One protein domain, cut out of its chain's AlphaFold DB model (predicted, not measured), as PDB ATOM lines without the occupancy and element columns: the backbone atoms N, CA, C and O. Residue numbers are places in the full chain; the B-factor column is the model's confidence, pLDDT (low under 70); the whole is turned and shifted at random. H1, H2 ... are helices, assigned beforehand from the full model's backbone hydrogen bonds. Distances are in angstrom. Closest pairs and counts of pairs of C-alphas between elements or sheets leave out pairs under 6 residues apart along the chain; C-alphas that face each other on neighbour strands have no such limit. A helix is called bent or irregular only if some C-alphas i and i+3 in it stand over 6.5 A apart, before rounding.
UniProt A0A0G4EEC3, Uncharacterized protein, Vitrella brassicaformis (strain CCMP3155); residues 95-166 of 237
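This is residues 95 to 166 of the 237 residues of an uncharacterized protein of Vitrella brassicaformis (strain CCMP3155) (UniProt A0A0G4EEC3). A long helix, H2, and a shorter one, H1, make a rough L, with the last residues of H1 close to the early part of H2 and a loop, residues 118 to 127, joining them. Most of H2 sticks out as one arm, residues 140 to 164, and an unnamed tail, residues 95 to 104, runs on from H1 as the other; no packed core lies between them. The printed part has 72 residues with two named helices, H1 then H2, and no named strand; the class is all helix. It is extended, with a radius of gyration of the C-alphas of 19.7 A, and flat, spanning 58 by 44 by 17 A.

H2, residues 128 to 164, has a kink of 34 degrees near residue 135 and is only just irregular: C-alphas 134 and 137 are 6.6 A apart. H1, residues 105 to 117, is close to H2 but not clearly touching, with 2 pairs of C-alphas within 8 A. Their closest C-alphas, those of Leu 117 and Met 132, are 7.4 A apart. Their lines stand at 71 degrees, only just about perpendicular. Every O i to N i+4 pair is within hydrogen-bond range in H1, and 31 of 33 are in H2.

H2 measures 52.1 A from C-alpha 128 at (-39.626, 25.396, 18.662) to C-alpha 164 at (-8.404, 66.296, 27.127). H1 measures 18.5 A and begins at C-alpha 105, (-19.839, 27.796, 28.143).

The two C-alphas farthest apart, those of Ala 125 and Ala 166, are 60.8 A apart. The printed part has no cut, and the link from H1 to H2 is short. Residues 95 to 109 and 140 to 166 stand free. The mean pLDDT of the printed part is 74.8; 29 residues are under 70, among them 95 to 109 and 120 to 128.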
ATOM      1  N   VAL A  95     -16.314  13.859  42.040       64.25
ATOM      2  CA  VAL A  95     -17.483  13.670  41.175       64.25
ATOM      3  C   VAL A  95     -17.141  12.627  40.098       64.25
ATOM      4  O   VAL A  95     -16.174  12.844  39.356       64.25
ATOM      5  N   PRO A  96     -17.907  11.525  39.961       66.12
ATOM      6  CA  PRO A  96     -17.710  10.529  38.908       66.12
ATOM      7  C   PRO A  96     -17.676  11.166  37.516       66.12
ATOM      8  O   PRO A  96     -18.410  12.115  37.240       66.12
ATOM      9  N   TRP A  97     -16.817  10.666  36.624       56.38
ATOM     10  CA  TRP A  97     -16.492  11.324  35.348       56.38
ATOM     11  C   TRP A  97     -17.706  11.596  34.442       56.38
ATOM     12  O   TRP A  97     -17.687  12.565  33.685       56.38
ATOM     13  N   PHE A  98     -18.767  10.798  34.561       51.56
ATOM     14  CA  PHE A  98     -20.031  10.965  33.838       51.56
ATOM     15  C   PHE A  98     -20.955  12.035  34.453       51.56
ATOM     16  O   PHE A  98     -21.761  12.628  33.742       51.56
ATOM     17  N   LEU A  99     -20.797  12.350  35.745       53.59
ATOM     18  CA  LEU A  99     -21.480  13.455  36.440       53.59
ATOM     19  C   LEU A  99     -20.681  14.763  36.402       53.59
ATOM     20  O   LEU A  99     -21.199  15.829  36.749       53.59
ATOM     21  N   ARG A 100     -19.418  14.720  35.955       65.62
ATOM     22  CA  ARG A 100     -18.616  15.922  35.712       65.62
ATOM     23  C   ARG A 100     -19.228  16.683  34.543       65.62
ATOM     24  O   ARG A 100     -18.889  16.451  33.383       65.62
ATOM     25  N   ARG A 101     -20.107  17.640  34.849       56.09
ATOM     26  CA  ARG A 101     -20.582  18.635  33.883       56.09
ATOM     27  C   ARG A 101     -19.358  19.356  33.322       56.09
ATOM     28  O   ARG A 101     -18.799  20.246  33.967       56.09
ATOM     29  N   LYS A 102     -18.896  18.949  32.135       55.34
ATOM     30  CA  LYS A 102     -17.896  19.705  31.378       55.34
ATOM     31  C   LYS A 102     -18.506  21.087  31.195       55.34
ATOM     32  O   LYS A 102     -19.500  21.212  30.488       55.34
ATOM     33  N   LYS A 103     -17.948  22.097  31.870       55.09
ATOM     34  CA  LYS A 103     -18.314  23.510  31.716       55.09
ATOM     35  C   LYS A 103     -17.995  23.953  30.287       55.09
ATOM     36  O   LYS A 103     -17.011  24.645  30.040       55.09
ATOM     37  N   LYS A 104     -18.791  23.500  29.324       59.41
ATOM     38  CA  LYS A 104     -18.864  24.098  28.003       59.41
ATOM     39  C   LYS A 104     -19.752  25.313  28.193       59.41
ATOM     40  O   LYS A 104     -20.939  25.162  28.471       59.41
ATOM     41  N   LYS A 105     -19.148  26.498  28.105       58.81
ATOM     42  CA  LYS A 105     -19.839  27.796  28.143       58.81
ATOM     43  C   LYS A 105     -21.076  27.804  27.233       58.81
ATOM     44  O   LYS A 105     -22.073  28.436  27.550       58.81
ATOM     45  N   ASP A 106     -21.037  27.001  26.176       59.06
ATOM     46  CA  ASP A 106     -22.128  26.776  25.236       59.06
ATOM     47  C   ASP A 106     -23.427  26.282  25.897       59.06
ATOM     48  O   ASP A 106     -24.495  26.702  25.477       59.06
ATOM     49  N   HIS A 107     -23.386  25.451  26.947       67.44
ATOM     50  CA  HIS A 107     -24.616  24.952  27.584       67.44
ATOM     51  C   HIS A 107     -25.334  26.043  28.393       67.44
ATOM     52  O   HIS A 107     -26.561  26.111  28.382       67.44
ATOM     53  N   GLU A 108     -24.587  26.900  29.092       69.56
ATOM     54  CA  GLU A 108     -25.170  28.031  29.829       69.56
ATOM     55  C   GLU A 108     -25.802  29.018  28.844       69.56
ATOM     56  O   GLU A 108     -26.973  29.364  28.986       69.56
ATOM     57  N   VAL A 109     -25.081  29.356  27.771       66.31
ATOM     58  CA  VAL A 109     -25.576  30.232  26.700       66.31
ATOM     59  C   VAL A 109     -26.829  29.650  26.031       66.31
ATOM     60  O   VAL A 109     -27.810  30.366  25.851       66.31
ATOM     61  N   VAL A 110     -26.853  28.347  25.734       71.06
ATOM     62  CA  VAL A 110     -28.028  27.672  25.150       71.06
ATOM     63  C   VAL A 110     -29.216  27.654  26.116       71.06
ATOM     64  O   VAL A 110     -30.348  27.847  25.681       71.06
ATOM     65  N   SER A 111     -28.990  27.457  27.418       73.88
ATOM     66  CA  SER A 111     -30.077  27.470  28.409       73.88
ATOM     67  C   SER A 111     -30.709  28.855  28.582       73.88
ATOM     68  O   SER A 111     -31.932  28.958  28.661       73.88
ATOM     69  N   VAL A 112     -29.895  29.916  28.561       72.00
ATOM     70  CA  VAL A 112     -30.373  31.304  28.625       72.00
ATOM     71  C   VAL A 112     -31.146  31.661  27.357       72.00
ATOM     72  O   VAL A 112     -32.247  32.194  27.446       72.00
ATOM     73  N   LEU A 113     -30.633  31.286  26.183       72.12
ATOM     74  CA  LEU A 113     -31.310  31.543  24.909       72.12
ATOM     75  C   LEU A 113     -32.651  30.807  24.806       72.12
ATOM     76  O   LEU A 113     -33.622  31.393  24.340       72.12
ATOM     77  N   ARG A 114     -32.751  29.568  25.305       73.25
ATOM     78  CA  ARG A 114     -34.035  28.844  25.379       73.25
ATOM     79  C   ARG A 114     -35.062  29.552  26.268       73.25
ATOM     80  O   ARG A 114     -36.223  29.628  25.884       73.25
ATOM     81  N   LEU A 115     -34.635  30.078  27.418       74.75
ATOM     82  CA  LEU A 115     -35.499  30.829  28.341       74.75
ATOM     83  C   LEU A 115     -35.940  32.189  27.787       74.75
ATOM     84  O   LEU A 115     -37.001  32.686  28.159       74.75
ATOM     85  N   GLU A 116     -35.130  32.824  26.941       75.38
ATOM     86  CA  GLU A 116     -35.518  34.064  26.261       75.38
ATOM     87  C   GLU A 116     -36.463  33.802  25.086       75.38
ATOM     88  O   GLU A 116     -37.433  34.537  24.917       75.38
ATOM     89  N   LEU A 117     -36.228  32.737  24.315       69.44
ATOM     90  CA  LEU A 117     -37.091  32.339  23.199       69.44
ATOM     91  C   LEU A 117     -38.487  31.916  23.665       69.44
ATOM     92  O   LEU A 117     -39.469  32.235  23.006       69.44
ATOM     93  N   SER A 118     -38.607  31.282  24.837       71.06
ATOM     94  CA  SER A 118     -39.913  30.924  25.408       71.06
ATOM     95  C   SER A 118     -40.758  32.127  25.850       71.06
ATOM     96  O   SER A 118     -41.927  31.950  26.170       71.06
ATOM     97  N   LYS A 119     -40.179  33.335  25.920       74.25
ATOM     98  CA  LYS A 119     -40.887  34.570  26.307       74.25
ATOM     99  C   LYS A 119     -41.420  35.357  25.112       74.25
ATOM    100  O   LYS A 119     -42.169  36.310  25.317       74.25
ATOM    101  N   LEU A 120     -41.015  35.017  23.889       61.56
ATOM    102  CA  LEU A 120     -41.490  35.711  22.700       61.56
ATOM    103  C   LEU A 120     -42.868  35.172  22.292       61.56
ATOM    104  O   LEU A 120     -43.041  33.953  22.215       61.56
ATOM    105  N   PRO A 121     -43.856  36.046  22.021       54.88
ATOM    106  CA  PRO A 121     -45.148  35.611  21.510       54.88
ATOM    107  C   PRO A 121     -44.943  34.986  20.126       54.88
ATOM    108  O   PRO A 121     -44.512  35.655  19.186       54.88
ATOM    109  N   MET A 122     -45.207  33.681  20.010       57.69
ATOM    110  CA  MET A 122     -45.046  32.953  18.752       57.69
ATOM    111  C   MET A 122     -46.104  33.430  17.753       57.69
ATOM    112  O   MET A 122     -47.271  33.072  17.863       57.69
ATOM    113  N   SER A 123     -45.699  34.238  16.771       64.31
ATOM    114  CA  SER A 123     -46.588  34.730  15.708       64.31
ATOM    115  C   SER A 123     -46.965  33.651  14.686       64.31
ATOM    116  O   SER A 123     -47.900  33.833  13.914       64.31
ATOM    117  N   VAL A 124     -46.263  32.512  14.684       53.56
ATOM    118  CA  VAL A 124     -46.530  31.356  13.823       53.56
ATOM    119  C   VAL A 124     -46.180  30.090  14.604       53.56
ATOM    120  O   VAL A 124     -45.100  30.017  15.189       53.56
ATOM    121  N   ALA A 125     -47.061  29.086  14.599       51.59
ATOM    122  CA  ALA A 125     -46.823  27.769  15.194       51.59
ATOM    123  C   ALA A 125     -45.720  27.007  14.431       51.59
ATOM    124  O   ALA A 125     -45.981  26.074  13.676       51.59
ATOM    125  N   ARG A 126     -44.466  27.433  14.581       55.00
ATOM    126  CA  ARG A 126     -43.292  26.688  14.122       55.00
ATOM    127  C   ARG A 126     -42.861  25.735  15.224       55.00
ATOM    128  O   ARG A 126     -43.010  26.034  16.410       55.00
ATOM    129  N   ARG A 127     -42.293  24.588  14.850       65.94
ATOM    130  CA  ARG A 127     -41.664  23.707  15.836       65.94
ATOM    131  C   ARG A 127     -40.568  24.516  16.551       65.94
ATOM    132  O   ARG A 127     -39.747  25.135  15.874       65.94
ATOM    133  N   PRO A 128     -40.519  24.520  17.893       63.12
ATOM    134  CA  PRO A 128     -39.626  25.396  18.662       63.12
ATOM    135  C   PRO A 128     -38.134  25.195  18.344       63.12
ATOM    136  O   PRO A 128     -37.327  26.096  18.548       63.12
ATOM    137  N   VAL A 129     -37.763  24.029  17.805       71.62
ATOM    138  CA  VAL A 129     -36.401  23.738  17.332       71.62
ATOM    139  C   VAL A 129     -36.052  24.562  16.090       71.62
ATOM    140  O   VAL A 129     -35.001  25.191  16.050       71.62
ATOM    141  N   GLU A 130     -36.958  24.628  15.117       68.12
ATOM    142  CA  GLU A 130     -36.738  25.338  13.855       68.12
ATOM    143  C   GLU A 130     -36.699  26.854  14.079       68.12
ATOM    144  O   GLU A 130     -35.835  27.535  13.536       68.12
ATOM    145  N   ALA A 131     -37.574  27.393  14.939       65.44
ATOM    146  CA  ALA A 131     -37.555  28.815  15.299       65.44
ATOM    147  C   ALA A 131     -36.213  29.232  15.932       65.44
ATOM    148  O   ALA A 131     -35.632  30.254  15.570       65.44
ATOM    149  N   MET A 132     -35.677  28.394  16.821       71.31
ATOM    150  CA  MET A 132     -34.383  28.625  17.456       71.31
ATOM    151  C   MET A 132     -33.234  28.602  16.434       71.31
ATOM    152  O   MET A 132     -32.352  29.458  16.499       71.31
ATOM    153  N   ASP A 133     -33.245  27.680  15.472       79.62
ATOM    154  CA  ASP A 133     -32.204  27.599  14.440       79.62
ATOM    155  C   ASP A 133     -32.177  28.837  13.531       79.62
ATOM    156  O   ASP A 133     -31.099  29.271  13.116       79.62
ATOM    157  N   PHE A 134     -33.337  29.455  13.281       77.62
ATOM    158  CA  PHE A 134     -33.412  30.716  12.543       77.62
ATOM    159  C   PHE A 134     -33.010  31.925  13.385       77.62
ATOM    160  O   PHE A 134     -32.284  32.773  12.877       77.62
ATOM    161  N   GLU A 135     -33.428  32.032  14.647       79.19
ATOM    162  CA  GLU A 135     -33.182  33.233  15.464       79.19
ATOM    163  C   GLU A 135     -31.768  33.299  16.062       79.19
ATOM    164  O   GLU A 135     -31.195  34.384  16.225       79.19
ATOM    165  N   LEU A 136     -31.161  32.150  16.377       84.19
ATOM    166  CA  LEU A 136     -29.850  32.089  17.025       84.19
ATOM    167  C   LEU A 136     -28.713  32.753  16.223       84.19
ATOM    168  O   LEU A 136     -27.905  33.459  16.837       84.19
ATOM    169  N   PRO A 137     -28.591  32.561  14.896       84.56
ATOM    170  CA  PRO A 137     -27.562  33.222  14.101       84.56
ATOM    171  C   PRO A 137     -27.667  34.749  14.141       84.56
ATOM    172  O   PRO A 137     -26.636  35.411  14.271       84.56
ATOM    173  N   TYR A 138     -28.882  35.305  14.081       82.31
ATOM    174  CA  TYR A 138     -29.092  36.755  14.152       82.31
ATOM    175  C   TYR A 138     -28.693  37.295  15.522       82.31
ATOM    176  O   TYR A 138     -27.845  38.180  15.598       82.31
ATOM    177  N   ARG A 139     -29.156  36.666  16.612       81.50
ATOM    178  CA  ARG A 139     -28.770  37.095  17.969       81.50
ATOM    179  C   ARG A 139     -27.266  37.011  18.223       81.50
ATOM    180  O   ARG A 139     -26.708  37.851  18.927       81.50
ATOM    181  N   ARG A 140     -26.584  36.009  17.654       86.31
ATOM    182  CA  ARG A 140     -25.118  35.905  17.732       86.31
ATOM    183  C   ARG A 140     -24.432  37.062  17.007       86.31
ATOM    184  O   ARG A 140     -23.513  37.649  17.574       86.31
ATOM    185  N   ARG A 141     -24.892  37.415  15.803       89.19
ATOM    186  CA  ARG A 141     -24.372  38.567  15.050       89.19
ATOM    187  C   ARG A 141     -24.587  39.874  15.814       89.19
ATOM    188  O   ARG A 141     -23.625  40.615  15.998       89.19
ATOM    189  N   ASP A 142     -25.780  40.096  16.357       85.56
ATOM    190  CA  ASP A 142     -26.099  41.306  17.128       85.56
ATOM    191  C   ASP A 142     -25.217  41.438  18.379       85.56
ATOM    192  O   ASP A 142     -24.691  42.514  18.683       85.56
ATOM    193  N   ALA A 143     -24.986  40.330  19.089       89.50
ATOM    194  CA  ALA A 143     -24.097  40.308  20.247       89.50
ATOM    195  C   ALA A 143     -22.638  40.626  19.865       89.50
ATOM    196  O   ALA A 143     -21.952  41.375  20.571       89.50
ATOM    197  N   GLU A 144     -22.154  40.092  18.741       92.06
ATOM    198  CA  GLU A 144     -20.820  40.402  18.223       92.06
ATOM    199  C   GLU A 144     -20.691  41.874  17.813       92.06
ATOM    200  O   GLU A 144     -19.694  42.526  18.152       92.06
ATOM    201  N   GLU A 145     -21.696  42.426  17.133       91.69
ATOM    202  CA  GLU A 145     -21.743  43.839  16.767       91.69
ATOM    203  C   GLU A 145     -21.757  44.747  17.995       91.69
ATOM    204  O   GLU A 145     -20.985  45.709  18.050       91.69
ATOM    205  N   ALA A 146     -22.543  44.416  19.019       90.00
ATOM    206  CA  ALA A 146     -22.572  45.162  20.273       90.00
ATOM    207  C   ALA A 146     -21.187  45.199  20.945       90.00
ATOM    208  O   ALA A 146     -20.746  46.248  21.424       90.00
ATOM    209  N   VAL A 147     -20.448  44.082  20.935       94.06
ATOM    210  CA  VAL A 147     -19.069  44.038  21.451       94.06
ATOM    211  C   VAL A 147     -18.126  44.888  20.595       94.06
ATOM    212  O   VAL A 147     -17.276  45.598  21.145       94.06
ATOM    213  N   ARG A 148     -18.254  44.847  19.263       91.88
ATOM    214  CA  ARG A 148     -17.448  45.681  18.351       91.88
ATOM    215  C   ARG A 148     -17.711  47.171  18.579       91.88
ATOM    216  O   ARG A 148     -16.742  47.920  18.717       91.88
ATOM    217  N   ARG A 149     -18.977  47.579  18.711       94.25
ATOM    218  CA  ARG A 149     -19.386  48.961  19.022       94.25
ATOM    219  C   ARG A 149     -18.828  49.420  20.368       94.25
ATOM    220  O   ARG A 149     -18.106  50.412  20.406       94.25
ATOM    221  N   LYS A 150     -18.996  48.630  21.437       94.12
ATOM    222  CA  LYS A 150     -18.411  48.935  22.761       94.12
ATOM    223  C   LYS A 150     -16.892  49.100  22.710       94.12
ATOM    224  O   LYS A 150     -16.342  50.012  23.325       94.12
ATOM    225  N   LYS A 151     -16.183  48.246  21.961       94.00
ATOM    226  CA  LYS A 151     -14.728  48.389  21.763       94.00
ATOM    227  C   LYS A 151     -14.382  49.664  20.989       94.00
ATOM    228  O   LYS A 151     -13.395  50.313  21.333       94.00
ATOM    229  N   ALA A 152     -15.153  50.024  19.963       95.06
ATOM    230  CA  ALA A 152     -14.954  51.255  19.201       95.06
ATOM    231  C   ALA A 152     -15.177  52.504  20.073       95.06
ATOM    232  O   ALA A 152     -14.307  53.374  20.112       95.06
ATOM    233  N   GLU A 153     -16.254  52.538  20.856       94.19
ATOM    234  CA  GLU A 153     -16.534  53.592  21.839       94.19
ATOM    235  C   GLU A 153     -15.447  53.683  22.913       94.19
ATOM    236  O   GLU A 153     -15.004  54.765  23.287       94.19
ATOM    237  N   GLN A 154     -14.949  52.550  23.411       94.69
ATOM    238  CA  GLN A 154     -13.865  52.570  24.389       94.69
ATOM    239  C   GLN A 154     -12.574  53.143  23.785       94.69
ATOM    240  O   GLN A 154     -11.837  53.863  24.463       94.69
ATOM    241  N   ARG A 155     -12.287  52.860  22.507       93.94
ATOM    242  CA  ARG A 155     -11.153  53.469  21.795       93.94
ATOM    243  C   ARG A 155     -11.357  54.969  21.600       93.94
ATOM    244  O   ARG A 155     -10.401  55.711  21.823       93.94
ATOM    245  N   SER A 156     -12.553  55.418  21.217       93.19
ATOM    246  CA  SER A 156     -12.836  56.850  21.055       93.19
ATOM    247  C   SER A 156     -12.721  57.587  22.391       93.19
ATOM    248  O   SER A 156     -11.982  58.566  22.464       93.19
ATOM    249  N   LYS A 157     -13.292  57.044  23.475       91.44
ATOM    250  CA  LYS A 157     -13.143  57.573  24.843       91.44
ATOM    251  C   LYS A 157     -11.680  57.654  25.280       91.44
ATOM    252  O   LYS A 157     -11.262  58.672  25.816       91.44
ATOM    253  N   ARG A 158     -10.863  56.628  25.007       90.62
ATOM    254  CA  ARG A 158      -9.415  56.660  25.303       90.62
ATOM    255  C   ARG A 158      -8.675  57.728  24.500       90.62
ATOM    256  O   ARG A 158      -7.785  58.378  25.043       90.62
ATOM    257  N   ARG A 159      -9.009  57.905  23.218       92.12
ATOM    258  CA  ARG A 159      -8.424  58.964  22.377       92.12
ATOM    259  C   ARG A 159      -8.811  60.349  22.892       92.12
ATOM    260  O   ARG A 159      -7.940  61.204  22.998       92.12
ATOM    261  N   LEU A 160     -10.076  60.535  23.262       89.38
ATOM    262  CA  LEU A 160     -10.581  61.783  23.830       89.38
ATOM    263  C   LEU A 160      -9.919  62.085  25.177       89.38
ATOM    264  O   LEU A 160      -9.365  63.161  25.339       89.38
ATOM    265  N   ALA A 161      -9.828  61.109  26.085       85.88
ATOM    266  CA  ALA A 161      -9.130  61.268  27.362       85.88
ATOM    267  C   ALA A 161      -7.649  61.652  27.197       85.88
ATOM    268  O   ALA A 161      -7.126  62.424  27.991       85.88
ATOM    269  N   ARG A 162      -6.960  61.148  26.162       84.56
ATOM    270  CA  ARG A 162      -5.581  61.569  25.851       84.56
ATOM    271  C   ARG A 162      -5.502  63.018  25.373       84.56
ATOM    272  O   ARG A 162      -4.563  63.702  25.749       84.56
ATOM    273  N   ARG A 163      -6.469  63.473  24.569       82.81
ATOM    274  CA  ARG A 163      -6.538  64.865  24.089       82.81
ATOM    275  C   ARG A 163      -6.932  65.836  25.205       82.81
ATOM    276  O   ARG A 163      -6.320  66.882  25.339       82.81
ATOM    277  N   CYS A 164      -7.900  65.461  26.036       79.00
ATOM    278  CA  CYS A 164      -8.404  66.296  27.127       79.00
ATOM    279  C   CYS A 164      -7.500  66.296  28.372       79.00
ATOM    280  O   CYS A 164      -7.619  67.199  29.187       79.00
ATOM    281  N   ARG A 165      -6.569  65.338  28.530       62.84
ATOM    282  CA  ARG A 165      -5.601  65.334  29.649       62.84
ATOM    283  C   ARG A 165      -4.635  66.523  29.644       62.84
ATOM    284  O   ARG A 165      -4.075  66.812  30.689       62.84
ATOM    285  N   ALA A 166      -4.445  67.190  28.504       55.72
ATOM    286  CA  ALA A 166      -3.581  68.367  28.386       55.72
ATOM    287  C   ALA A 166      -4.296  69.696  28.708       55.72
ATOM    288  O   ALA A 166      -3.656  70.739  28.699       55.72
TER     289      ALA A 166